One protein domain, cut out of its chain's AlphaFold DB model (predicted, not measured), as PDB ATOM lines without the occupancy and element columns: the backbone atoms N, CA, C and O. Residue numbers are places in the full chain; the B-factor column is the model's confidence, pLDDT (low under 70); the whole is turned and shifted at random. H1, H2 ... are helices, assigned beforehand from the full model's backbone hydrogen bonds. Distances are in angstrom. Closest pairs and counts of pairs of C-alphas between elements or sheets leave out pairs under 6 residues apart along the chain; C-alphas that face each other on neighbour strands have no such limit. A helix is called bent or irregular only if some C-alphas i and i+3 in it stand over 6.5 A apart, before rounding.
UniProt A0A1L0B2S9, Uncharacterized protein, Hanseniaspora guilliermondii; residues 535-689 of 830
ATOM      1  N   MET A 535     -10.640 -30.464 -34.217       84.25
ATOM      2  CA  MET A 535      -9.802 -30.899 -33.098       84.25
ATOM      3  C   MET A 535      -8.454 -31.459 -33.560       84.25
ATOM      4  O   MET A 535      -7.421 -30.889 -33.207       84.25
ATOM      5  N   ASP A 536      -8.438 -32.566 -34.309       82.56
ATOM      6  CA  ASP A 536      -7.197 -33.314 -34.558       82.56
ATOM      7  C   ASP A 536      -6.217 -32.592 -35.495       82.56
ATOM      8  O   ASP A 536      -5.014 -32.563 -35.225       82.56
ATOM      9  N   GLU A 537      -6.706 -31.982 -36.574       81.19
ATOM     10  CA  GLU A 537      -5.835 -31.402 -37.601       81.19
ATOM     11  C   GLU A 537      -5.505 -29.916 -37.384       81.19
ATOM     12  O   GLU A 537      -4.442 -29.476 -37.839       81.19
ATOM     13  N   ILE A 538      -6.363 -29.167 -36.678       82.69
ATOM     14  CA  ILE A 538      -6.183 -27.732 -36.389       82.69
ATOM     15  C   ILE A 538      -5.725 -27.527 -34.938       82.69
ATOM     16  O   ILE A 538      -4.554 -27.225 -34.698       82.69
ATOM     17  N   ILE A 539      -6.613 -27.735 -33.957       85.06
ATOM     18  CA  ILE A 539      -6.358 -27.324 -32.565       85.06
ATOM     19  C   ILE A 539      -5.211 -28.119 -31.925       85.06
ATOM     20  O   ILE A 539      -4.340 -27.535 -31.276       85.06
ATOM     21  N   LYS A 540      -5.146 -29.443 -32.117       85.31
ATOM     22  CA  LYS A 540      -4.068 -30.258 -31.524       85.31
ATOM     23  C   LYS A 540      -2.680 -29.861 -32.026       85.31
ATOM     24  O   LYS A 540      -1.738 -29.903 -31.237       85.31
ATOM     25  N   LYS A 541      -2.548 -29.461 -33.296       82.69
ATOM     26  CA  LYS A 541      -1.266 -29.028 -33.878       82.69
ATOM     27  C   LYS A 541      -0.832 -27.655 -33.383       82.69
ATOM     28  O   LYS A 541       0.354 -27.459 -33.135       82.69
ATOM     29  N   GLU A 542      -1.773 -26.728 -33.195       82.94
ATOM     30  CA  GLU A 542      -1.477 -25.430 -32.571       82.94
ATOM     31  C   GLU A 542      -0.974 -25.612 -31.132       82.94
ATOM     32  O   GLU A 542       0.013 -24.993 -30.730       82.94
ATOM     33  N   LEU A 543      -1.593 -26.523 -30.377       83.88
ATOM     34  CA  LEU A 543      -1.217 -26.819 -28.992       83.88
ATOM     35  C   LEU A 543       0.041 -27.695 -28.862       83.88
ATOM     36  O   LEU A 543       0.679 -27.689 -27.810       83.88
ATOM     37  N   GLU A 544       0.453 -28.416 -29.910       83.75
ATOM     38  CA  GLU A 544       1.646 -29.280 -29.892       83.75
ATOM     39  C   GLU A 544       2.920 -28.502 -29.520       83.75
ATOM     40  O   GLU A 544       3.809 -29.033 -28.848       83.75
ATOM     41  N   PHE A 545       2.999 -27.229 -29.917       83.06
ATOM     42  CA  PHE A 545       4.119 -26.355 -29.578       83.06
ATOM     43  C   PHE A 545       4.277 -26.172 -28.061       83.06
ATOM     44  O   PHE A 545       5.392 -26.281 -27.552       83.06
ATOM     45  N   VAL A 546       3.172 -25.990 -27.328       83.38
ATOM     46  CA  VAL A 546       3.170 -25.822 -25.863       83.38
ATOM     47  C   VAL A 546       3.750 -27.058 -25.175       83.38
ATOM     48  O   VAL A 546       4.615 -26.953 -24.304       83.38
ATOM     49  N   PHE A 547       3.325 -28.247 -25.604       84.12
ATOM     50  CA  PHE A 547       3.787 -29.502 -25.007       84.12
ATOM     51  C   PHE A 547       5.245 -29.822 -25.366       84.12
ATOM     52  O   PHE A 547       5.961 -30.409 -24.555       84.12
ATOM     53  N   LYS A 548       5.718 -29.412 -26.551       83.44
ATOM     54  CA  LYS A 548       7.144 -29.487 -26.911       83.44
ATOM     55  C   LYS A 548       7.993 -28.566 -26.040       83.44
ATOM     56  O   LYS A 548       9.040 -29.003 -25.568       83.44
ATOM     57  N   GLU A 549       7.540 -27.335 -25.791       81.50
ATOM     58  CA  GLU A 549       8.234 -26.420 -24.877       81.50
ATOM     59  C   GLU A 549       8.340 -27.026 -23.472       81.50
ATOM     60  O   GLU A 549       9.441 -27.057 -22.934       81.50
ATOM     61  N   PHE A 550       7.260 -27.606 -22.933       82.06
ATOM     62  CA  PHE A 550       7.264 -28.278 -21.624       82.06
ATOM     63  C   PHE A 550       8.260 -29.451 -21.545       82.06
ATOM     64  O   PHE A 550       9.020 -29.559 -20.583       82.06
ATOM     65  N   LYS A 551       8.303 -30.318 -22.569       79.38
ATOM     66  CA  LYS A 551       9.214 -31.482 -22.613       79.38
ATOM     67  C   LYS A 551      10.688 -31.101 -22.755       79.38
ATOM     68  O   LYS A 551      11.555 -31.862 -22.340       79.38
ATOM     69  N   HIS A 552      10.990 -29.954 -23.362       79.56
ATOM     70  CA  HIS A 552      12.366 -29.485 -23.550       79.56
ATOM     71  C   HIS A 552      12.923 -28.732 -22.332       79.56
ATOM     72  O   HIS A 552      14.119 -28.421 -22.304       79.56
ATOM     73  N   VAL A 553      12.097 -28.452 -21.317       78.81
ATOM     74  CA  VAL A 553      12.570 -27.890 -20.048       78.81
ATOM     75  C   VAL A 553      13.417 -28.930 -19.315       78.81
ATOM     76  O   VAL A 553      12.984 -30.046 -19.034       78.81
ATOM     77  N   LYS A 554      14.651 -28.552 -18.964       75.12
ATOM     78  CA  LYS A 554      15.528 -29.367 -18.115       75.12
ATOM     79  C   LYS A 554      15.164 -29.168 -16.645       75.12
ATOM     80  O   LYS A 554      15.827 -28.416 -15.925       75.12
ATOM     81  N   TRP A 555      14.113 -29.853 -16.211       75.25
ATOM     82  CA  TRP A 555      13.557 -29.729 -14.860       75.25
ATOM     83  C   TRP A 555      14.582 -29.996 -13.740       75.25
ATOM     84  O   TRP A 555      14.515 -29.359 -12.700       75.25
ATOM     85  N   GLY A 556      15.603 -30.838 -13.957       65.06
ATOM     86  CA  GLY A 556      16.593 -31.176 -12.917       65.06
ATOM     87  C   GLY A 556      17.710 -30.153 -12.644       65.06
ATOM     88  O   GLY A 556      18.379 -30.223 -11.612       65.06
ATOM     89  N   THR A 557      17.942 -29.190 -13.539       62.12
ATOM     90  CA  THR A 557      19.088 -28.254 -13.446       62.12
ATOM     91  C   THR A 557      18.694 -26.794 -13.288       62.12
ATOM     92  O   THR A 557      19.557 -25.962 -13.017       62.12
ATOM     93  N   THR A 558      17.421 -26.466 -13.469       59.66
ATOM     94  CA  THR A 558      16.966 -25.076 -13.556       59.66
ATOM     95  C   THR A 558      16.594 -24.546 -12.168       59.66
ATOM     96  O   THR A 558      15.931 -25.245 -11.415       59.66
ATOM     97  N   SER A 559      17.055 -23.345 -11.806       55.31
ATOM     98  CA  SER A 559      16.734 -22.675 -10.532       55.31
ATOM     99  C   SER A 559      15.357 -21.999 -10.573       55.31
ATOM    100  O   SER A 559      15.061 -21.304 -11.552       55.31
ATOM    101  N   SER A 560      14.574 -22.116  -9.494       54.31
ATOM    102  CA  SER A 560      13.155 -21.706  -9.406       54.31
ATOM    103  C   SER A 560      12.815 -20.244  -9.675       54.31
ATOM    104  O   SER A 560      11.658 -19.914  -9.888       54.31
ATOM    105  N   THR A 561      13.790 -19.339  -9.724       51.81
ATOM    106  CA  THR A 561      13.527 -17.903  -9.933       51.81
ATOM    107  C   THR A 561      13.612 -17.451 -11.397       51.81
ATOM    108  O   THR A 561      13.275 -16.309 -11.695       51.81
ATOM    109  N   ALA A 562      14.065 -18.309 -12.323       45.94
ATOM    110  CA  ALA A 562      14.294 -17.942 -13.732       45.94
ATOM    111  C   ALA A 562      13.275 -18.537 -14.723       45.94
ATOM    112  O   ALA A 562      13.284 -18.172 -15.901       45.94
ATOM    113  N   ILE A 563      12.393 -19.434 -14.271       51.22
ATOM    114  CA  ILE A 563      11.311 -19.994 -15.086       51.22
ATOM    115  C   ILE A 563      10.067 -19.130 -14.872       51.22
ATOM    116  O   ILE A 563       9.114 -19.517 -14.211       51.22
ATOM    117  N   THR A 564      10.055 -17.924 -15.430       49.00
ATOM    118  CA  THR A 564       8.769 -17.312 -15.774       49.00
ATOM    119  C   THR A 564       8.192 -18.157 -16.910       49.00
ATOM    120  O   THR A 564       8.786 -18.266 -17.984       49.00
ATOM    121  N   ASN A 565       7.111 -18.878 -16.612       65.00
ATOM    122  CA  ASN A 565       6.642 -20.071 -17.319       65.00
ATOM    123  C   ASN A 565       6.337 -19.847 -18.801       65.00
ATOM    124  O   ASN A 565       5.198 -19.632 -19.211       65.00
ATOM    125  N   ARG A 566       7.371 -19.957 -19.632       74.50
ATOM    126  CA  ARG A 566       7.300 -19.761 -21.082       74.50
ATOM    127  C   ARG A 566       6.201 -20.596 -21.741       74.50
ATOM    128  O   ARG A 566       5.520 -20.080 -22.613       74.50
ATOM    129  N   TYR A 567       5.987 -21.835 -21.298       80.62
ATOM    130  CA  TYR A 567       4.949 -22.707 -21.851       80.62
ATOM    131  C   TYR A 567       3.526 -22.301 -21.410       80.62
ATOM    132  O   TYR A 567       2.611 -22.367 -22.227       80.62
ATOM    133  N   VAL A 568       3.336 -21.817 -20.173       82.50
ATOM    134  CA  VAL A 568       2.054 -21.252 -19.695       82.50
ATOM    135  C   VAL A 568       1.753 -19.955 -20.443       82.50
ATOM    136  O   VAL A 568       0.670 -19.795 -20.994       82.50
ATOM    137  N   ALA A 569       2.747 -19.077 -20.594       81.06
ATOM    138  CA  ALA A 569       2.626 -17.859 -21.390       81.06
ATOM    139  C   ALA A 569       2.336 -18.156 -22.874       81.06
ATOM    140  O   ALA A 569       1.508 -17.480 -23.485       81.06
ATOM    141  N   SER A 570       2.976 -19.175 -23.459       81.75
ATOM    142  CA  SER A 570       2.683 -19.659 -24.814       81.75
ATOM    143  C   SER A 570       1.256 -20.194 -24.925       81.75
ATOM    144  O   SER A 570       0.571 -19.853 -25.886       81.75
ATOM    145  N   LEU A 571       0.774 -20.967 -23.946       83.19
ATOM    146  CA  LEU A 571      -0.602 -21.473 -23.905       83.19
ATOM    147  C   LEU A 571      -1.619 -20.327 -23.839       83.19
ATOM    148  O   LEU A 571      -2.510 -20.249 -24.686       83.19
ATOM    149  N   THR A 572      -1.438 -19.400 -22.897       82.06
ATOM    150  CA  THR A 572      -2.284 -18.211 -22.722       82.06
ATOM    151  C   THR A 572      -2.261 -17.326 -23.964       82.06
ATOM    152  O   THR A 572      -3.289 -16.790 -24.365       82.06
ATOM    153  N   LYS A 573      -1.118 -17.211 -24.649       81.94
ATOM    154  CA  LYS A 573      -0.993 -16.438 -25.892       81.94
ATOM    155  C   LYS A 573      -1.648 -17.118 -27.095       81.94
ATOM    156  O   LYS A 573      -2.268 -16.428 -27.903       81.94
ATOM    157  N   ILE A 574      -1.492 -18.435 -27.242       81.38
ATOM    158  CA  ILE A 574      -2.090 -19.211 -28.342       81.38
ATOM    159  C   ILE A 574      -3.610 -19.217 -28.204       81.38
ATOM    160  O   ILE A 574      -4.304 -19.002 -29.192       81.38
ATOM    161  N   LEU A 575      -4.123 -19.395 -26.984       79.62
ATOM    162  CA  LEU A 575      -5.558 -19.459 -26.728       79.62
ATOM    163  C   LEU A 575      -6.211 -18.077 -26.566       79.62
ATOM    164  O   LEU A 575      -7.346 -17.907 -26.998       79.62
ATOM    165  N   GLY A 576      -5.532 -17.094 -25.972       70.38
ATOM    166  CA  GLY A 576      -6.106 -15.789 -25.607       70.38
ATOM    167  C   GLY A 576      -6.003 -14.683 -26.664       70.38
ATOM    168  O   GLY A 576      -6.573 -13.615 -26.482       70.38
ATOM    169  N   ASN A 577      -5.283 -14.887 -27.774       72.56
ATOM    170  CA  ASN A 577      -5.198 -13.883 -28.841       72.56
ATOM    171  C   ASN A 577      -6.200 -14.177 -29.967       72.56
ATOM    172  O   ASN A 577      -5.983 -15.097 -30.754       72.56
ATOM    173  N   GLU A 578      -7.234 -13.343 -30.121       60.44
ATOM    174  CA  GLU A 578      -8.276 -13.480 -31.158       60.44
ATOM    175  C   GLU A 578      -7.726 -13.623 -32.589       60.44
ATOM    176  O   GLU A 578      -8.311 -14.307 -33.432       60.44
ATOM    177  N   LYS A 579      -6.580 -12.999 -32.900       60.03
ATOM    178  CA  LYS A 579      -5.993 -13.052 -34.251       60.03
ATOM    179  C   LYS A 579      -5.303 -14.381 -34.548       60.03
ATOM    180  O   LYS A 579      -5.246 -14.784 -35.713       60.03
ATOM    181  N   SER A 580      -4.793 -15.050 -33.518       61.09
ATOM    182  CA  SER A 580      -3.972 -16.260 -33.634       61.09
ATOM    183  C   SER A 580      -4.706 -17.527 -33.206       61.09
ATOM    184  O   SER A 580      -4.342 -18.598 -33.669       61.09
ATOM    185  N   CYS A 581      -5.737 -17.407 -32.373       76.00
ATOM    186  CA  CYS A 581      -6.459 -18.540 -31.824       76.00
ATOM    187  C   CYS A 581      -7.518 -19.045 -32.806       76.00
ATOM    188  O   CYS A 581      -8.550 -18.397 -33.012       76.00
ATOM    189  N   SER A 582      -7.294 -20.222 -33.389       77.81
ATOM    190  CA  SER A 582      -8.302 -20.864 -34.236       77.81
ATOM    191  C   SER A 582      -9.545 -21.262 -33.436       77.81
ATOM    192  O   SER A 582     -10.644 -21.207 -33.978       77.81
ATOM    193  N   LEU A 583      -9.412 -21.563 -32.135       80.56
ATOM    194  CA  LEU A 583     -10.543 -21.911 -31.267       80.56
ATOM    195  C   LEU A 583     -11.565 -20.767 -31.163       80.56
ATOM    196  O   LEU A 583     -12.730 -21.017 -31.439       80.56
ATOM    197  N   ILE A 584     -11.143 -19.530 -30.868       79.50
ATOM    198  CA  ILE A 584     -12.052 -18.363 -30.774       79.50
ATOM    199  C   ILE A 584     -12.773 -18.128 -32.106       79.50
ATOM    200  O   ILE A 584     -13.980 -17.877 -32.148       79.50
ATOM    201  N   LYS A 585     -12.041 -18.240 -33.221       78.94
ATOM    202  CA  LYS A 585     -12.607 -18.059 -34.563       78.94
ATOM    203  C   LYS A 585     -13.651 -19.123 -34.880       78.94
ATOM    204  O   LYS A 585     -14.739 -18.773 -35.317       78.94
ATOM    205  N   ILE A 586     -13.348 -20.392 -34.606       82.31
ATOM    206  CA  ILE A 586     -14.276 -21.515 -34.789       82.31
ATOM    207  C   ILE A 586     -15.516 -21.325 -33.909       82.31
ATOM    208  O   ILE A 586     -16.643 -21.416 -34.395       82.31
ATOM    209  N   THR A 587     -15.329 -21.034 -32.619       80.12
ATOM    210  CA  THR A 587     -16.442 -20.928 -31.669       80.12
ATOM    211  C   THR A 587     -17.363 -19.771 -31.985       80.12
ATOM    212  O   THR A 587     -18.553 -19.913 -31.748       80.12
ATOM    213  N   ASN A 588     -16.861 -18.674 -32.558       81.00
ATOM    214  CA  ASN A 588     -17.676 -17.526 -32.968       81.00
ATOM    215  C   ASN A 588     -18.502 -17.773 -34.240       81.00
ATOM    216  O   ASN A 588     -19.404 -16.991 -34.534       81.00
ATOM    217  N   LEU A 589     -18.206 -18.837 -34.991       80.75
ATOM    218  CA  LEU A 589     -18.914 -19.189 -36.221       80.75
ATOM    219  C   LEU A 589     -20.027 -20.226 -35.995       80.75
ATOM    220  O   LEU A 589     -20.878 -20.385 -36.866       80.75
ATOM    221  N   PHE A 590     -20.062 -20.933 -34.858       84.12
ATOM    222  CA  PHE A 590     -21.128 -21.901 -34.570       84.12
ATOM    223  C   PHE A 590     -22.472 -21.234 -34.266       84.12
ATOM    224  O   PHE A 590     -22.531 -20.228 -33.572       84.12
ATOM    225  N   TYR A 591     -23.578 -21.838 -34.699       80.25
ATOM    226  CA  TYR A 591     -24.916 -21.341 -34.345       80.25
ATOM    227  C   TYR A 591     -25.529 -21.969 -33.092       80.25
ATOM    228  O   TYR A 591     -26.439 -21.384 -32.512       80.25
ATOM    229  N   LYS A 592     -25.037 -23.130 -32.644       82.44
ATOM    230  CA  LYS A 592     -25.512 -23.793 -31.419       82.44
ATOM    231  C   LYS A 592     -24.410 -23.912 -30.376       82.44
ATOM    232  O   LYS A 592     -23.324 -24.414 -30.661       82.44
ATOM    233  N   GLU A 593     -24.755 -23.586 -29.132       82.44
ATOM    234  CA  GLU A 593     -23.858 -23.693 -27.975       82.44
ATOM    235  C   GLU A 593     -23.347 -25.115 -27.721       82.44
ATOM    236  O   GLU A 593     -22.220 -25.300 -27.273       82.44
ATOM    237  N   VAL A 594     -24.152 -26.137 -28.029       84.44
ATOM    238  CA  VAL A 594     -23.790 -27.545 -27.793       84.44
ATOM    239  C   VAL A 594     -22.499 -27.923 -28.526       84.44
ATOM    240  O   VAL A 594     -21.704 -28.710 -28.012       84.44
ATOM    241  N   TYR A 595     -22.251 -27.333 -29.698       86.31
ATOM    242  CA  TYR A 595     -21.015 -27.552 -30.449       86.31
ATOM    243  C   TYR A 595     -19.817 -26.853 -29.808       86.31
ATOM    244  O   TYR A 595     -18.733 -27.431 -29.785       86.31
ATOM    245  N   ILE A 596     -20.027 -25.673 -29.216       85.00
ATOM    246  CA  ILE A 596     -19.010 -24.964 -28.431       85.00
ATOM    247  C   ILE A 596     -18.629 -25.805 -27.208       85.00
ATOM    248  O   ILE A 596     -17.444 -26.040 -26.991       85.00
ATOM    249  N   TYR A 597     -19.607 -26.340 -26.464       84.12
ATOM    250  CA  TYR A 597     -19.340 -27.197 -25.301       84.12
ATOM    251  C   TYR A 597     -18.577 -28.459 -25.674       84.12
ATOM    252  O   TYR A 597     -17.569 -28.764 -25.054       84.12
ATOM    253  N   ASN A 598     -19.031 -29.177 -26.701       86.38
ATOM    254  CA  ASN A 598     -18.390 -30.419 -27.125       86.38
ATOM    255  C   ASN A 598     -16.954 -30.175 -27.613       86.38
ATOM    256  O   ASN A 598     -16.045 -30.932 -27.279       86.38
ATOM    257  N   LEU A 599     -16.728 -29.106 -28.385       85.94
ATOM    258  CA  LEU A 599     -15.386 -28.744 -28.830       85.94
ATOM    259  C   LEU A 599     -14.503 -28.372 -27.635       85.94
ATOM    260  O   LEU A 599     -13.409 -28.911 -27.495       85.94
ATOM    261  N   TYR A 600     -14.985 -27.494 -26.757       86.94
ATOM    262  CA  TYR A 600     -14.214 -27.010 -25.618       86.94
ATOM    263  C   TYR A 600     -13.882 -28.120 -24.615       86.94
ATOM    264  O   TYR A 600     -12.737 -28.238 -24.189       86.94
ATOM    265  N   ASP A 601     -14.837 -28.996 -24.309       86.00
ATOM    266  CA  ASP A 601     -14.625 -30.159 -23.442       86.00
ATOM    267  C   ASP A 601     -13.549 -31.105 -24.003       86.00
ATOM    268  O   ASP A 601     -12.654 -31.558 -23.281       86.00
ATOM    269  N   LYS A 602     -13.543 -31.324 -25.326       85.81
ATOM    270  CA  LYS A 602     -12.476 -32.078 -26.005       85.81
ATOM    271  C   LYS A 602     -11.118 -31.376 -25.916       85.81
ATOM    272  O   LYS A 602     -10.108 -32.062 -25.758       85.81
ATOM    273  N   VAL A 603     -11.067 -30.043 -26.012       87.50
ATOM    274  CA  VAL A 603      -9.827 -29.259 -25.832       87.50
ATOM    275  C   VAL A 603      -9.302 -29.405 -24.409       87.50
ATOM    276  O   VAL A 603      -8.141 -29.765 -24.223       87.50
ATOM    277  N   VAL A 604     -10.156 -29.186 -23.415       87.00
ATOM    278  CA  VAL A 604      -9.816 -29.283 -21.990       87.00
ATOM    279  C   VAL A 604      -9.318 -30.684 -21.643       87.00
ATOM    280  O   VAL A 604      -8.250 -30.832 -21.045       87.00
ATOM    281  N   SER A 605     -10.031 -31.714 -22.095       85.88
ATOM    282  CA  SER A 605      -9.636 -33.112 -21.909       85.88
ATOM    283  C   SER A 605      -8.288 -33.427 -22.561       85.88
ATOM    284  O   SER A 605      -7.451 -34.092 -21.953       85.88
ATOM    285  N   TYR A 606      -8.040 -32.922 -23.775       86.81
ATOM    286  CA  TYR A 606      -6.764 -33.112 -24.469       86.81
ATOM    287  C   TYR A 606      -5.600 -32.423 -23.748       86.81
ATOM    288  O   TYR A 606      -4.540 -33.029 -23.584       86.81
ATOM    289  N   ILE A 607      -5.796 -31.185 -23.283       86.31
ATOM    290  CA  ILE A 607      -4.781 -30.442 -22.528       86.31
ATOM    291  C   ILE A 607      -4.436 -31.181 -21.233       86.31
ATOM    292  O   ILE A 607      -3.257 -31.415 -20.961       86.31
ATOM    293  N   ALA A 608      -5.450 -31.614 -20.478       85.44
ATOM    294  CA  ALA A 608      -5.253 -32.393 -19.260       85.44
ATOM    295  C   ALA A 608      -4.466 -33.675 -19.529       85.44
ATOM    296  O   ALA A 608      -3.469 -33.952 -18.862       85.44
ATOM    297  N   GLN A 609      -4.863 -34.426 -20.555       85.94
ATOM    298  CA  GLN A 609      -4.197 -35.663 -20.934       85.94
ATOM    299  C   GLN A 609      -2.716 -35.441 -21.285       85.94
ATOM    300  O   GLN A 609      -1.855 -36.180 -20.808       85.94
ATOM    301  N   GLN A 610      -2.402 -34.435 -22.104       85.75
ATOM    302  CA  GLN A 610      -1.033 -34.186 -22.564       85.75
ATOM    303  C   GLN A 610      -0.106 -33.676 -21.457       85.75
ATOM    304  O   GLN A 610       1.065 -34.072 -21.417       85.75
ATOM    305  N   PHE A 611      -0.607 -32.845 -20.538       85.00
ATOM    306  CA  PHE A 611       0.175 -32.440 -19.369       85.00
ATOM    307  C   PHE A 611       0.449 -33.623 -18.441       85.00
ATOM    308  O   PHE A 611       1.599 -33.814 -18.062       85.00
ATOM    309  N   LEU A 612      -0.545 -34.469 -18.155       83.69
ATOM    310  CA  LEU A 612      -0.355 -35.663 -17.320       83.69
ATOM    311  C   LEU A 612       0.656 -36.641 -17.931       83.69
ATOM    312  O   LEU A 612       1.571 -37.092 -17.245       83.69
ATOM    313  N   GLU A 613       0.547 -36.920 -19.234       83.62
ATOM    314  CA  GLU A 613       1.519 -37.748 -19.966       83.62
ATOM    315  C   GLU A 613       2.935 -37.174 -19.881       83.62
ATOM    316  O   GLU A 613       3.898 -37.904 -19.635       83.62
ATOM    317  N   SER A 614       3.068 -35.859 -20.058       81.38
ATOM    318  CA  SER A 614       4.366 -35.189 -20.038       81.38
ATOM    319  C   SER A 614       4.960 -35.134 -18.629       81.38
ATOM    320  O   SER A 614       6.154 -35.381 -18.473       81.38
ATOM    321  N   MET A 615       4.154 -34.881 -17.597       81.25
ATOM    322  CA  MET A 615       4.590 -34.890 -16.197       81.25
ATOM    323  C   MET A 615       5.070 -36.268 -15.766       81.25
ATOM    324  O   MET A 615       6.185 -36.389 -15.269       81.25
ATOM    325  N   ILE A 616       4.271 -37.314 -15.999       81.56
ATOM    326  CA  ILE A 616       4.617 -38.687 -15.599       81.56
ATOM    327  C   ILE A 616       5.891 -39.144 -16.311       81.56
ATOM    328  O   ILE A 616       6.785 -39.706 -15.680       81.56
ATOM    329  N   HIS A 617       6.026 -38.854 -17.609       80.19
ATOM    330  CA  HIS A 617       7.254 -39.155 -18.341       80.19
ATOM    331  C   HIS A 617       8.473 -38.426 -17.760       80.19
ATOM    332  O   HIS A 617       9.541 -39.021 -17.609       80.19
ATOM    333  N   THR A 618       8.306 -37.152 -17.406       79.62
ATOM    334  CA  THR A 618       9.388 -36.341 -16.851       79.62
ATOM    335  C   THR A 618       9.776 -36.836 -15.452       79.62
ATOM    336  O   THR A 618      10.953 -37.076 -15.215       79.62
ATOM    337  N   LEU A 619       8.820 -37.104 -14.556       75.75
ATOM    338  CA  LEU A 619       9.085 -37.637 -13.208       75.75
ATOM    339  C   LEU A 619       9.777 -39.004 -13.229       75.75
ATOM    340  O   LEU A 619      10.660 -39.251 -12.409       75.75
ATOM    341  N   ASN A 620       9.433 -39.864 -14.190       74.62
ATOM    342  CA  ASN A 620      10.108 -41.149 -14.389       74.62
ATOM    343  C   ASN A 620      11.546 -41.008 -14.918       74.62
ATOM    344  O   ASN A 620      12.335 -41.936 -14.771       74.62
ATOM    345  N   SER A 621      11.882 -39.877 -15.547       70.38
ATOM    346  CA  SER A 621      13.182 -39.646 -16.196       70.38
ATOM    347  C   SER A 621      14.116 -38.725 -15.395       70.38
ATOM    348  O   SER A 621      15.304 -38.645 -15.704       70.38
ATOM    349  N   ILE A 622      13.601 -38.002 -14.395       72.00
ATOM    350  CA  ILE A 622      14.373 -37.093 -13.536       72.00
ATOM    351  C   ILE A 622      15.119 -37.906 -12.465       72.00
ATOM    352  O   ILE A 622      14.511 -38.386 -11.507       72.00
ATOM    353  N   ASP A 623      16.445 -37.976 -12.579       65.00
ATOM    354  CA  ASP A 623      17.340 -38.480 -11.528       65.00
ATOM    355  C   ASP A 623      17.921 -37.302 -10.724       65.00
ATOM    356  O   ASP A 623      18.903 -36.673 -11.122       65.00
ATOM    357  N   VAL A 624      17.218 -36.897  -9.660       65.88
ATOM    358  CA  VAL A 624      17.499 -35.680  -8.876       65.88
ATOM    359  C   VAL A 624      17.169 -35.923  -7.397       65.88
ATOM    360  O   VAL A 624      16.299 -36.734  -7.083       65.88
ATOM    361  N   THR A 625      17.850 -35.206  -6.494       68.06
ATOM    362  CA  THR A 625      17.601 -35.228  -5.043       68.06
ATOM    363  C   THR A 625      16.147 -34.889  -4.689       68.06
ATOM    364  O   THR A 625      15.486 -34.125  -5.397       68.06
ATOM    365  N   LEU A 626      15.657 -35.436  -3.566       68.56
ATOM    366  CA  LEU A 626      14.278 -35.252  -3.091       68.56
ATOM    367  C   LEU A 626      13.891 -33.764  -2.999       68.56
ATOM    368  O   LEU A 626      12.853 -33.388  -3.530       68.56
ATOM    369  N   ASP A 627      14.772 -32.926  -2.445       68.31
ATOM    370  CA  ASP A 627      14.539 -31.484  -2.235       68.31
ATOM    371  C   ASP A 627      14.313 -30.706  -3.539       68.31
ATOM    372  O   ASP A 627      13.535 -29.756  -3.611       68.31
ATOM    373  N   LYS A 628      14.992 -31.118  -4.608       70.75
ATOM    374  CA  LYS A 628      14.899 -30.448  -5.906       70.75
ATOM    375  C   LYS A 628      13.764 -31.018  -6.756       70.75
ATOM    376  O   LYS A 628      13.243 -30.343  -7.637       70.75
ATOM    377  N   ARG A 629      13.316 -32.239  -6.450       73.62
ATOM    378  CA  ARG A 629      12.058 -32.788  -6.968       73.62
ATOM    379  C   ARG A 629      10.847 -32.114  -6.314       73.62
ATOM    380  O   ARG A 629       9.902 -31.807  -7.029       73.62
ATOM    381  N   THR A 630      10.878 -31.832  -5.009       75.06
ATOM    382  CA  THR A 630       9.813 -31.074  -4.326       75.06
ATOM    383  C   THR A 630       9.715 -29.639  -4.838       75.06
ATOM    384  O   THR A 630       8.614 -29.194  -5.137       75.06
ATOM    385  N   GLU A 631      10.848 -28.976  -5.084       75.62
ATOM    386  CA  GLU A 631      10.902 -27.642  -5.705       75.62
ATOM    387  C   GLU A 631      10.219 -27.615  -7.096       75.62
ATOM    388  O   GLU A 631       9.422 -26.727  -7.399       75.62
ATOM    389  N   VAL A 632      10.449 -28.638  -7.931       78.56
ATOM    390  CA  VAL A 632       9.773 -28.786  -9.238       78.56
ATOM    391  C   VAL A 632       8.271 -29.053  -9.088       78.56
ATOM    392  O   VAL A 632       7.475 -28.541  -9.875       78.56
ATOM    393  N   LEU A 633       7.867 -29.854  -8.099       78.81
ATOM    394  CA  LEU A 633       6.460 -30.181  -7.854       78.81
ATOM    395  C   LEU A 633       5.668 -28.977  -7.324       78.81
ATOM    396  O   LEU A 633       4.531 -28.776  -7.748       78.81
ATOM    397  N   GLU A 634       6.263 -28.156  -6.456       79.88
ATOM    398  CA  GLU A 634       5.680 -26.887  -5.997       79.88
ATOM    399  C   GLU A 634       5.488 -25.909  -7.160       79.88
ATOM    400  O   GLU A 634       4.417 -25.311  -7.298       79.88
ATOM    401  N   GLN A 635       6.474 -25.821  -8.060       80.94
ATOM    402  CA  GLN A 635       6.352 -25.030  -9.283       80.94
ATOM    403  C   GLN A 635       5.214 -25.552 -10.173       80.94
ATOM    404  O   GLN A 635       4.357 -24.783 -10.597       80.94
ATOM    405  N   TRP A 636       5.126 -26.865 -10.408       84.06
ATOM    406  CA  TRP A 636       4.012 -27.442 -11.170       84.06
ATOM    407  C   TRP A 636       2.655 -27.209 -10.502       84.06
ATOM    408  O   TRP A 636       1.656 -27.064 -11.206       84.06
ATOM    409  N   ALA A 637       2.588 -27.153  -9.171       82.06
ATOM    410  CA  ALA A 637       1.353 -26.839  -8.461       82.06
ATOM    411  C   ALA A 637       0.904 -25.402  -8.730       82.06
ATOM    412  O   ALA A 637      -0.282 -25.178  -8.985       82.06
ATOM    413  N   ALA A 638       1.827 -24.439  -8.718       82.88
ATOM    414  CA  ALA A 638       1.533 -23.058  -9.094       82.88
ATOM    415  C   ALA A 638       1.089 -22.964 -10.566       82.88
ATOM    416  O   ALA A 638       0.016 -22.433 -10.854       82.88
ATOM    417  N   ASP A 639       1.848 -23.577 -11.477       83.12
ATOM    418  CA  ASP A 639       1.606 -23.520 -12.923       83.12
ATOM    419  C   ASP A 639       0.267 -24.163 -13.312       83.12
ATOM    420  O   ASP A 639      -0.479 -23.637 -14.140       83.12
ATOM    421  N   MET A 640      -0.076 -25.304 -12.711       85.25
ATOM    422  CA  MET A 640      -1.345 -25.979 -12.986       85.25
ATOM    423  C   MET A 640      -2.532 -25.248 -12.370       85.25
ATOM    424  O   MET A 640      -3.602 -25.265 -12.974       85.25
ATOM    425  N   ASN A 641      -2.373 -24.585 -11.220       85.06
ATOM    426  CA  ASN A 641      -3.417 -23.700 -10.697       85.06
ATOM    427  C   ASN A 641      -3.686 -22.542 -11.668       85.06
ATOM    428  O   ASN A 641      -4.848 -22.286 -11.976       85.06
ATOM    429  N   GLU A 642      -2.639 -21.917 -12.216       84.62
ATOM    430  CA  GLU A 642      -2.766 -20.844 -13.214       84.62
ATOM    431  C   GLU A 642      -3.461 -21.340 -14.496       84.62
ATOM    432  O   GLU A 642      -4.395 -20.708 -14.987       84.62
ATOM    433  N   ILE A 643      -3.080 -22.516 -15.013       85.06
ATOM    434  CA  ILE A 643      -3.725 -23.122 -16.192       85.06
ATOM    435  C   ILE A 643      -5.192 -23.471 -15.910       85.06
ATOM    436  O   ILE A 643      -6.052 -23.237 -16.762       85.06
ATOM    437  N   VAL A 644      -5.497 -24.044 -14.742       86.25
ATOM    438  CA  VAL A 644      -6.870 -24.396 -14.347       86.25
ATOM    439  C   VAL A 644      -7.719 -23.136 -14.237       86.25
ATOM    440  O   VAL A 644      -8.840 -23.132 -14.740       86.25
ATOM    441  N   GLU A 645      -7.212 -22.073 -13.617       85.75
ATOM    442  CA  GLU A 645      -7.921 -20.799 -13.494       85.75
ATOM    443  C   GLU A 645      -8.162 -20.163 -14.866       85.75
ATOM    444  O   GLU A 645      -9.307 -19.845 -15.197       85.75
ATOM    445  N   PHE A 646      -7.120 -20.086 -15.699       84.50
ATOM    446  CA  PHE A 646      -7.207 -19.559 -17.058       84.50
ATOM    447  C   PHE A 646      -8.225 -20.327 -17.906       84.50
ATOM    448  O   PHE A 646      -9.143 -19.722 -18.450       84.50
ATOM    449  N   LEU A 647      -8.124 -21.658 -17.988       84.00
ATOM    450  CA  LEU A 647      -9.063 -22.476 -18.764       84.00
ATOM    451  C   LEU A 647     -10.473 -22.446 -18.165       84.00
ATOM    452  O   LEU A 647     -11.454 -22.429 -18.895       84.00
ATOM    453  N   SER A 648     -10.621 -22.373 -16.844       84.50
ATOM    454  CA  SER A 648     -11.957 -22.257 -16.257       84.50
ATOM    455  C   SER A 648     -12.627 -20.941 -16.646       84.50
ATOM    456  O   SER A 648     -13.819 -20.936 -16.933       84.50
ATOM    457  N   ASN A 649     -11.898 -19.828 -16.672       84.31
ATOM    458  CA  ASN A 649     -12.470 -18.519 -17.005       84.31
ATOM    459  C   ASN A 649     -12.547 -18.279 -18.526       84.31
ATOM    460  O   ASN A 649     -13.368 -17.495 -18.995       84.31
ATOM    461  N   TYR A 650     -11.794 -19.050 -19.313       82.81
ATOM    462  CA  TYR A 650     -11.684 -18.912 -20.763       82.81
ATOM    463  C   TYR A 650     -13.021 -18.827 -21.527       82.81
ATOM    464  O   TYR A 650     -13.130 -17.939 -22.378       82.81
ATOM    465  N   PRO A 651     -14.043 -19.676 -21.264       81.19
ATOM    466  CA  PRO A 651     -15.320 -19.585 -21.970       81.19
ATOM    467  C   PRO A 651     -16.095 -18.296 -21.689       81.19
ATOM    468  O   PRO A 651     -16.850 -17.848 -22.543       81.19
ATOM    469  N   LEU A 652     -15.935 -17.721 -20.493       76.88
ATOM    470  CA  LEU A 652     -16.614 -16.487 -20.091       76.88
ATOM    471  C   LEU A 652     -15.942 -15.259 -20.707       76.88
ATOM    472  O   LEU A 652     -16.631 -14.323 -21.102       76.88
ATOM    473  N   ASP A 653     -14.616 -15.296 -20.824       76.19
ATOM    474  CA  ASP A 653     -13.830 -14.146 -21.266       76.19
ATOM    475  C   ASP A 653     -13.742 -14.031 -22.796       76.19
ATOM    476  O   ASP A 653     -13.653 -12.925 -23.324       76.19
ATOM    477  N   ASN A 654     -13.769 -15.157 -23.525       74.12
ATOM    478  CA  ASN A 654     -13.410 -15.183 -24.951       74.12
ATOM    479  C   ASN A 654     -14.538 -15.601 -25.907       74.12
ATOM    480  O   ASN A 654     -14.413 -15.392 -27.116       74.12
ATOM    481  N   PHE A 655     -15.635 -16.195 -25.424       78.12
ATOM    482  CA  PHE A 655     -16.745 -16.597 -26.293       78.12
ATOM    483  C   PHE A 655     -17.816 -15.504 -26.343       78.12
ATOM    484  O   PHE A 655     -18.676 -15.404 -25.476       78.12
ATOM    485  N   THR A 656     -17.778 -14.699 -27.406       66.38
ATOM    486  CA  THR A 656     -18.693 -13.566 -27.646       66.38
ATOM    487  C   THR A 656     -19.775 -13.873 -28.688       66.38
ATOM    488  O   THR A 656     -20.395 -12.969 -29.250       66.38
ATOM    489  N   ASN A 657     -19.999 -15.156 -28.983       66.50
ATOM    490  CA  ASN A 657     -20.914 -15.607 -30.029       66.50
ATOM    491  C   ASN A 657     -22.368 -15.151 -29.777       66.50
ATOM    492  O   ASN A 657     -22.847 -15.160 -28.647       66.50
ATOM    493  N   ILE A 658     -23.096 -14.849 -30.858       59.06
ATOM    494  CA  ILE A 658     -24.545 -14.584 -30.907       59.06
ATOM    495  C   ILE A 658     -25.360 -15.667 -30.177       59.06
ATOM    496  O   ILE A 658     -26.393 -15.371 -29.581       59.06
ATOM    497  N   SER A 659     -24.902 -16.921 -30.221       61.19
ATOM    498  CA  SER A 659     -25.551 -18.058 -29.566       61.19
ATOM    499  C   SER A 659     -25.086 -18.314 -28.133       61.19
ATOM    500  O   SER A 659     -25.728 -19.107 -27.462       61.19
ATOM    501  N   ALA A 660     -24.013 -17.677 -27.648       63.44
ATOM    502  CA  ALA A 660     -23.428 -17.956 -26.337       63.44
ATOM    503  C   ALA A 660     -24.167 -17.222 -25.208       63.44
ATOM    504  O   ALA A 660     -23.952 -16.040 -24.943       63.44
ATOM    505  N   THR A 661     -25.023 -17.940 -24.486       73.81
ATOM    506  CA  THR A 661     -25.657 -17.448 -23.265       73.81
ATOM    507  C   THR A 661     -24.680 -17.474 -22.092       73.81
ATOM    508  O   THR A 661     -23.919 -18.423 -21.885       73.81
ATOM    509  N   HIS A 662     -24.754 -16.444 -21.250       73.94
ATOM    510  CA  HIS A 662     -23.929 -16.323 -20.045       73.94
ATOM    511  C   HIS A 662     -24.042 -17.552 -19.118       73.94
ATOM    512  O   HIS A 662     -23.042 -18.056 -18.608       73.94
ATOM    513  N   ASN A 663     -25.255 -18.086 -18.929       77.25
ATOM    514  CA  ASN A 663     -25.484 -19.276 -18.098       77.25
ATOM    515  C   ASN A 663     -24.870 -20.537 -18.709       77.25
ATOM    516  O   ASN A 663     -24.335 -21.385 -17.993       77.25
ATOM    517  N   GLY A 664     -24.937 -20.642 -20.031       72.31
ATOM    518  CA  GLY A 664     -24.323 -21.709 -20.786       72.31
ATOM    519  C   GLY A 664     -22.799 -21.743 -20.640       72.31
ATOM    520  O   GLY A 664     -22.220 -22.766 -20.263       72.31
ATOM    521  N   MET A 665     -22.146 -20.593 -20.825       80.00
ATOM    522  CA  MET A 665     -20.692 -20.473 -20.665       80.00
ATOM    523  C   MET A 665     -20.240 -20.655 -19.214       80.00
ATOM    524  O   MET A 665     -19.205 -21.278 -18.972       80.00
ATOM    525  N   LYS A 666     -21.051 -20.232 -18.235       80.00
ATOM    526  CA  LYS A 666     -20.810 -20.525 -16.814       80.00
ATOM    527  C   LYS A 666     -20.827 -22.029 -16.525       80.00
ATOM    528  O   LYS A 666     -19.940 -22.531 -15.843       80.00
ATOM    529  N   ARG A 667     -21.785 -22.771 -17.085       78.94
ATOM    530  CA  ARG A 667     -21.844 -24.236 -16.940       78.94
ATOM    531  C   ARG A 667     -20.638 -24.924 -17.583       78.94
ATOM    532  O   ARG A 667     -20.111 -25.886 -17.022       78.94
ATOM    533  N   CYS A 668     -20.198 -24.436 -18.742       80.25
ATOM    534  CA  CYS A 668     -18.981 -24.905 -19.405       80.25
ATOM    535  C   CYS A 668     -17.752 -24.695 -18.507       80.25
ATOM    536  O   CYS A 668     -17.047 -25.651 -18.199       80.25
ATOM    537  N   SER A 669     -17.586 -23.475 -17.983       82.44
ATOM    538  CA  SER A 669     -16.544 -23.096 -17.020       82.44
ATOM    539  C   SER A 669     -16.517 -24.004 -15.783       82.44
ATOM    540  O   SER A 669     -15.467 -24.528 -15.415       82.44
ATOM    541  N   GLU A 670     -17.674 -24.253 -15.163       82.81
ATOM    542  CA  GLU A 670     -17.793 -25.128 -13.988       82.81
ATOM    543  C   GLU A 670     -17.425 -26.583 -14.303       82.81
ATOM    544  O   GLU A 670     -16.738 -27.236 -13.514       82.81
ATOM    545  N   THR A 671     -17.845 -27.083 -15.468       82.44
ATOM    546  CA  THR A 671     -17.542 -28.452 -15.912       82.44
ATOM    547  C   THR A 671     -16.048 -28.610 -16.176       82.44
ATOM    548  O   THR A 671     -15.426 -29.531 -15.650       82.44
ATOM    549  N   SER A 672     -15.439 -27.670 -16.901       81.56
ATOM    550  CA  SER A 672     -14.000 -27.667 -17.169       81.56
ATOM    551  C   SER A 672     -13.177 -27.521 -15.892       81.56
ATOM    552  O   SER A 672     -12.190 -28.234 -15.727       81.56
ATOM    553  N   ARG A 673     -13.610 -26.680 -14.942       84.31
ATOM    554  CA  ARG A 673     -12.971 -26.554 -13.624       84.31
ATOM    555  C   ARG A 673     -13.021 -27.861 -12.842       84.31
ATOM    556  O   ARG A 673     -12.026 -28.244 -12.234       84.31
ATOM    557  N   LYS A 674     -14.161 -28.557 -12.855       83.44
ATOM    558  CA  LYS A 674     -14.319 -29.850 -12.178       83.44
ATOM    559  C   LYS A 674     -13.430 -30.922 -12.807       83.44
ATOM    560  O   LYS A 674     -12.747 -31.639 -12.080       83.44
ATOM    561  N   GLU A 675     -13.410 -31.019 -14.133       79.38
ATOM    562  CA  GLU A 675     -12.581 -31.987 -14.857       79.38
ATOM    563  C   GLU A 675     -11.086 -31.703 -14.663       79.38
ATOM    564  O   GLU A 675     -10.344 -32.587 -14.249       79.38
ATOM    565  N   LEU A 676     -10.628 -30.467 -14.864       80.69
ATOM    566  CA  LEU A 676      -9.221 -30.106 -14.658       80.69
ATOM    567  C   LEU A 676      -8.814 -30.220 -13.182       80.69
ATOM    568  O   LEU A 676      -7.738 -30.730 -12.876       80.69
ATOM    569  N   GLY A 677      -9.685 -29.798 -12.264       78.00
ATOM    570  CA  GLY A 677      -9.447 -29.845 -10.823       78.00
ATOM    571  C   GLY A 677      -9.331 -31.273 -10.292       78.00
ATOM    572  O   GLY A 677      -8.339 -31.618  -9.653       78.00
ATOM    573  N   SER A 678     -10.299 -32.133 -10.614       76.00
ATOM    574  CA  SER A 678     -10.299 -33.534 -10.162       76.00
ATOM    575  C   SER A 678      -9.149 -34.366 -10.733       76.00
ATOM    576  O   SER A 678      -8.798 -35.399 -10.164       76.00
ATOM    577  N   LYS A 679      -8.556 -33.925 -11.847       75.88
ATOM    578  CA  LYS A 679      -7.565 -34.688 -12.608       75.88
ATOM    579  C   LYS A 679      -6.157 -34.123 -12.452       75.88
ATOM    580  O   LYS A 679      -5.312 -34.774 -11.852       75.88
ATOM    581  N   LEU A 680      -5.903 -32.919 -12.967       79.00
ATOM    582  CA  LEU A 680      -4.583 -32.281 -12.925       79.00
ATOM    583  C   LEU A 680      -4.250 -31.777 -11.525       79.00
ATOM    584  O   LEU A 680      -3.192 -32.093 -10.988       79.00
ATOM    585  N   LEU A 681      -5.154 -30.998 -10.928       79.69
ATOM    586  CA  LEU A 681      -4.858 -30.335  -9.663       79.69
ATOM    587  C   LEU A 681      -4.767 -31.343  -8.518       79.69
ATOM    588  O   LEU A 681      -3.845 -31.261  -7.714       79.69
ATOM    589  N   ASN A 682      -5.664 -32.326  -8.473       81.50
ATOM    590  CA  ASN A 682      -5.591 -33.408  -7.494       81.50
ATOM    591  C   ASN A 682      -4.342 -34.285  -7.681       81.50
ATOM    592  O   ASN A 682      -3.746 -34.687  -6.687       81.50
ATOM    593  N   PHE A 683      -3.909 -34.539  -8.923       79.81
ATOM    594  CA  PHE A 683      -2.663 -35.265  -9.195       79.81
ATOM    595  C   PHE A 683      -1.441 -34.517  -8.656       79.81
ATOM    596  O   PHE A 683      -0.633 -35.102  -7.942       79.81
ATOM    597  N   VAL A 684      -1.325 -33.218  -8.940       79.50
ATOM    598  CA  VAL A 684      -0.185 -32.422  -8.466       79.50
ATOM    599  C   VAL A 684      -0.242 -32.206  -6.951       79.50
ATOM    600  O   VAL A 684       0.767 -32.404  -6.282       79.50
ATOM    601  N   LYS A 685      -1.423 -31.918  -6.384       77.31
ATOM    602  CA  LYS A 685      -1.615 -31.783  -4.928       77.31
ATOM    603  C   LYS A 685      -1.228 -33.042  -4.162       77.31
ATOM    604  O   LYS A 685      -0.655 -32.936  -3.086       77.31
ATOM    605  N   LEU A 686      -1.513 -34.225  -4.713       76.00
ATOM    606  CA  LEU A 686      -1.118 -35.497  -4.110       76.00
ATOM    607  C   LEU A 686       0.411 -35.668  -4.063       76.00
ATOM    608  O   LEU A 686       0.941 -36.281  -3.135       76.00
ATOM    609  N   LEU A 687       1.125 -35.110  -5.041       71.94
ATOM    610  CA  LEU A 687       2.586 -35.156  -5.104       71.94
ATOM    611  C   LEU A 687       3.253 -34.114  -4.185       71.94
ATOM    612  O   LEU A 687       4.371 -34.354  -3.734       71.94
ATOM    613  N   THR A 688       2.571 -33.011  -3.849       69.19
ATOM    614  CA  THR A 688       3.090 -31.908  -3.011       69.19
ATOM    615  C   THR A 688       2.683 -31.970  -1.529       69.19
ATOM    616  O   THR A 688       2.850 -30.990  -0.817       69.19
ATOM    617  N   VAL A 689       2.110 -33.070  -1.024       71.31
ATOM    618  CA  VAL A 689       1.650 -33.145   0.385       71.31
ATOM    619  C   VAL A 689       2.831 -33.126   1.372       71.31
ATOM    620  O   VAL A 689       3.530 -34.128   1.498       71.31
TER     621      VAL A 689
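What this domain is: This is residues 535 to 689 of the 830 residues of an uncharacterized protein of Hanseniaspora guilliermondii (UniProt A0A1L0B2S9). This is an elongated up-and-down helical bundle: three long helices, H4, H5 and H6, run side by side with their centres in a triangle, and the shorter hairpin of H1 and H2 packs on the side away from H6, H1 on H4 and H2 on H5. The short H3 follows H2 toward one end of the bundle. The printed part has 155 residues with six named helices, H1 to H6 in chain order, and no named strand; its class is all helix. The whole is compact, with a radius of gyration of the C-alphas of 16.4 A, and spans 53 by 28 by 25 A.

Where its parts are: Find C-alpha 535 at (-9.802, -30.899, -33.098); from there H1 runs to residue 552, with a kink of 45 degrees near residue 542. Next come H2, residues 566 to 576, and H3, residues 582 to 589. At C-alpha 593, at (-23.858, -23.693, -27.975), H4 begins, and it runs 42.0 A to residue 621. H5, residues 626 to 654, is 40.6 A long and irregular: C-alphas 648 and 651 are 7.1 A apart. H6, residues 662 to 687, is 35.8 A long and ends at C-alpha 687, at (2.586, -35.156, -5.104).

How they stand to each other: H1, H2, H4, H5 and H6 form the bundle, up and down, each running against the one before it. Start with the hairpin of H1 and H2: they touch at a shallow tilt of 20 degrees, closest at the C-alphas of Val 546 and Tyr 567, 5.4 A apart. H1 touches H4, running the same way, closest at C-alphas 551 and 614, 6.6 A apart. H1 only just touches H3, with 3 pairs of C-alphas within 8 A, closest at Ile 539 and Ser 582, 7.0 A apart. H2 touches H5, closest at C-alphas 568 and 643, 7.0 A apart. H4 and H5 are close but not clearly touching, while H6 touches H4, closest at C-alphas 597 and 668, 6.3 A apart. In the hairpin of H5 and H6, 32 pairs of C-alphas are within 8 A, closest at Ser 648 and Ser 669, 4.7 A apart. H1 and H6 are apart. In H2, H3 and H4 every O i to N i+4 pair is within hydrogen-bond range; in H1 it is 10 of 14, in H5 23 of 25, in H6 21 of 22.

The domain as a whole: The two C-alphas farthest apart, those of Thr 625 and Ile 658, are 53.6 A apart. The printed part has no cut; the link from H1 to H2, residues 553 to 565, is long. Look for pLDDT under 70 at residues 556 to 565, 578 to 580, 623 to 627, 656 to 660 and 688; the mean of the printed part is 77.8.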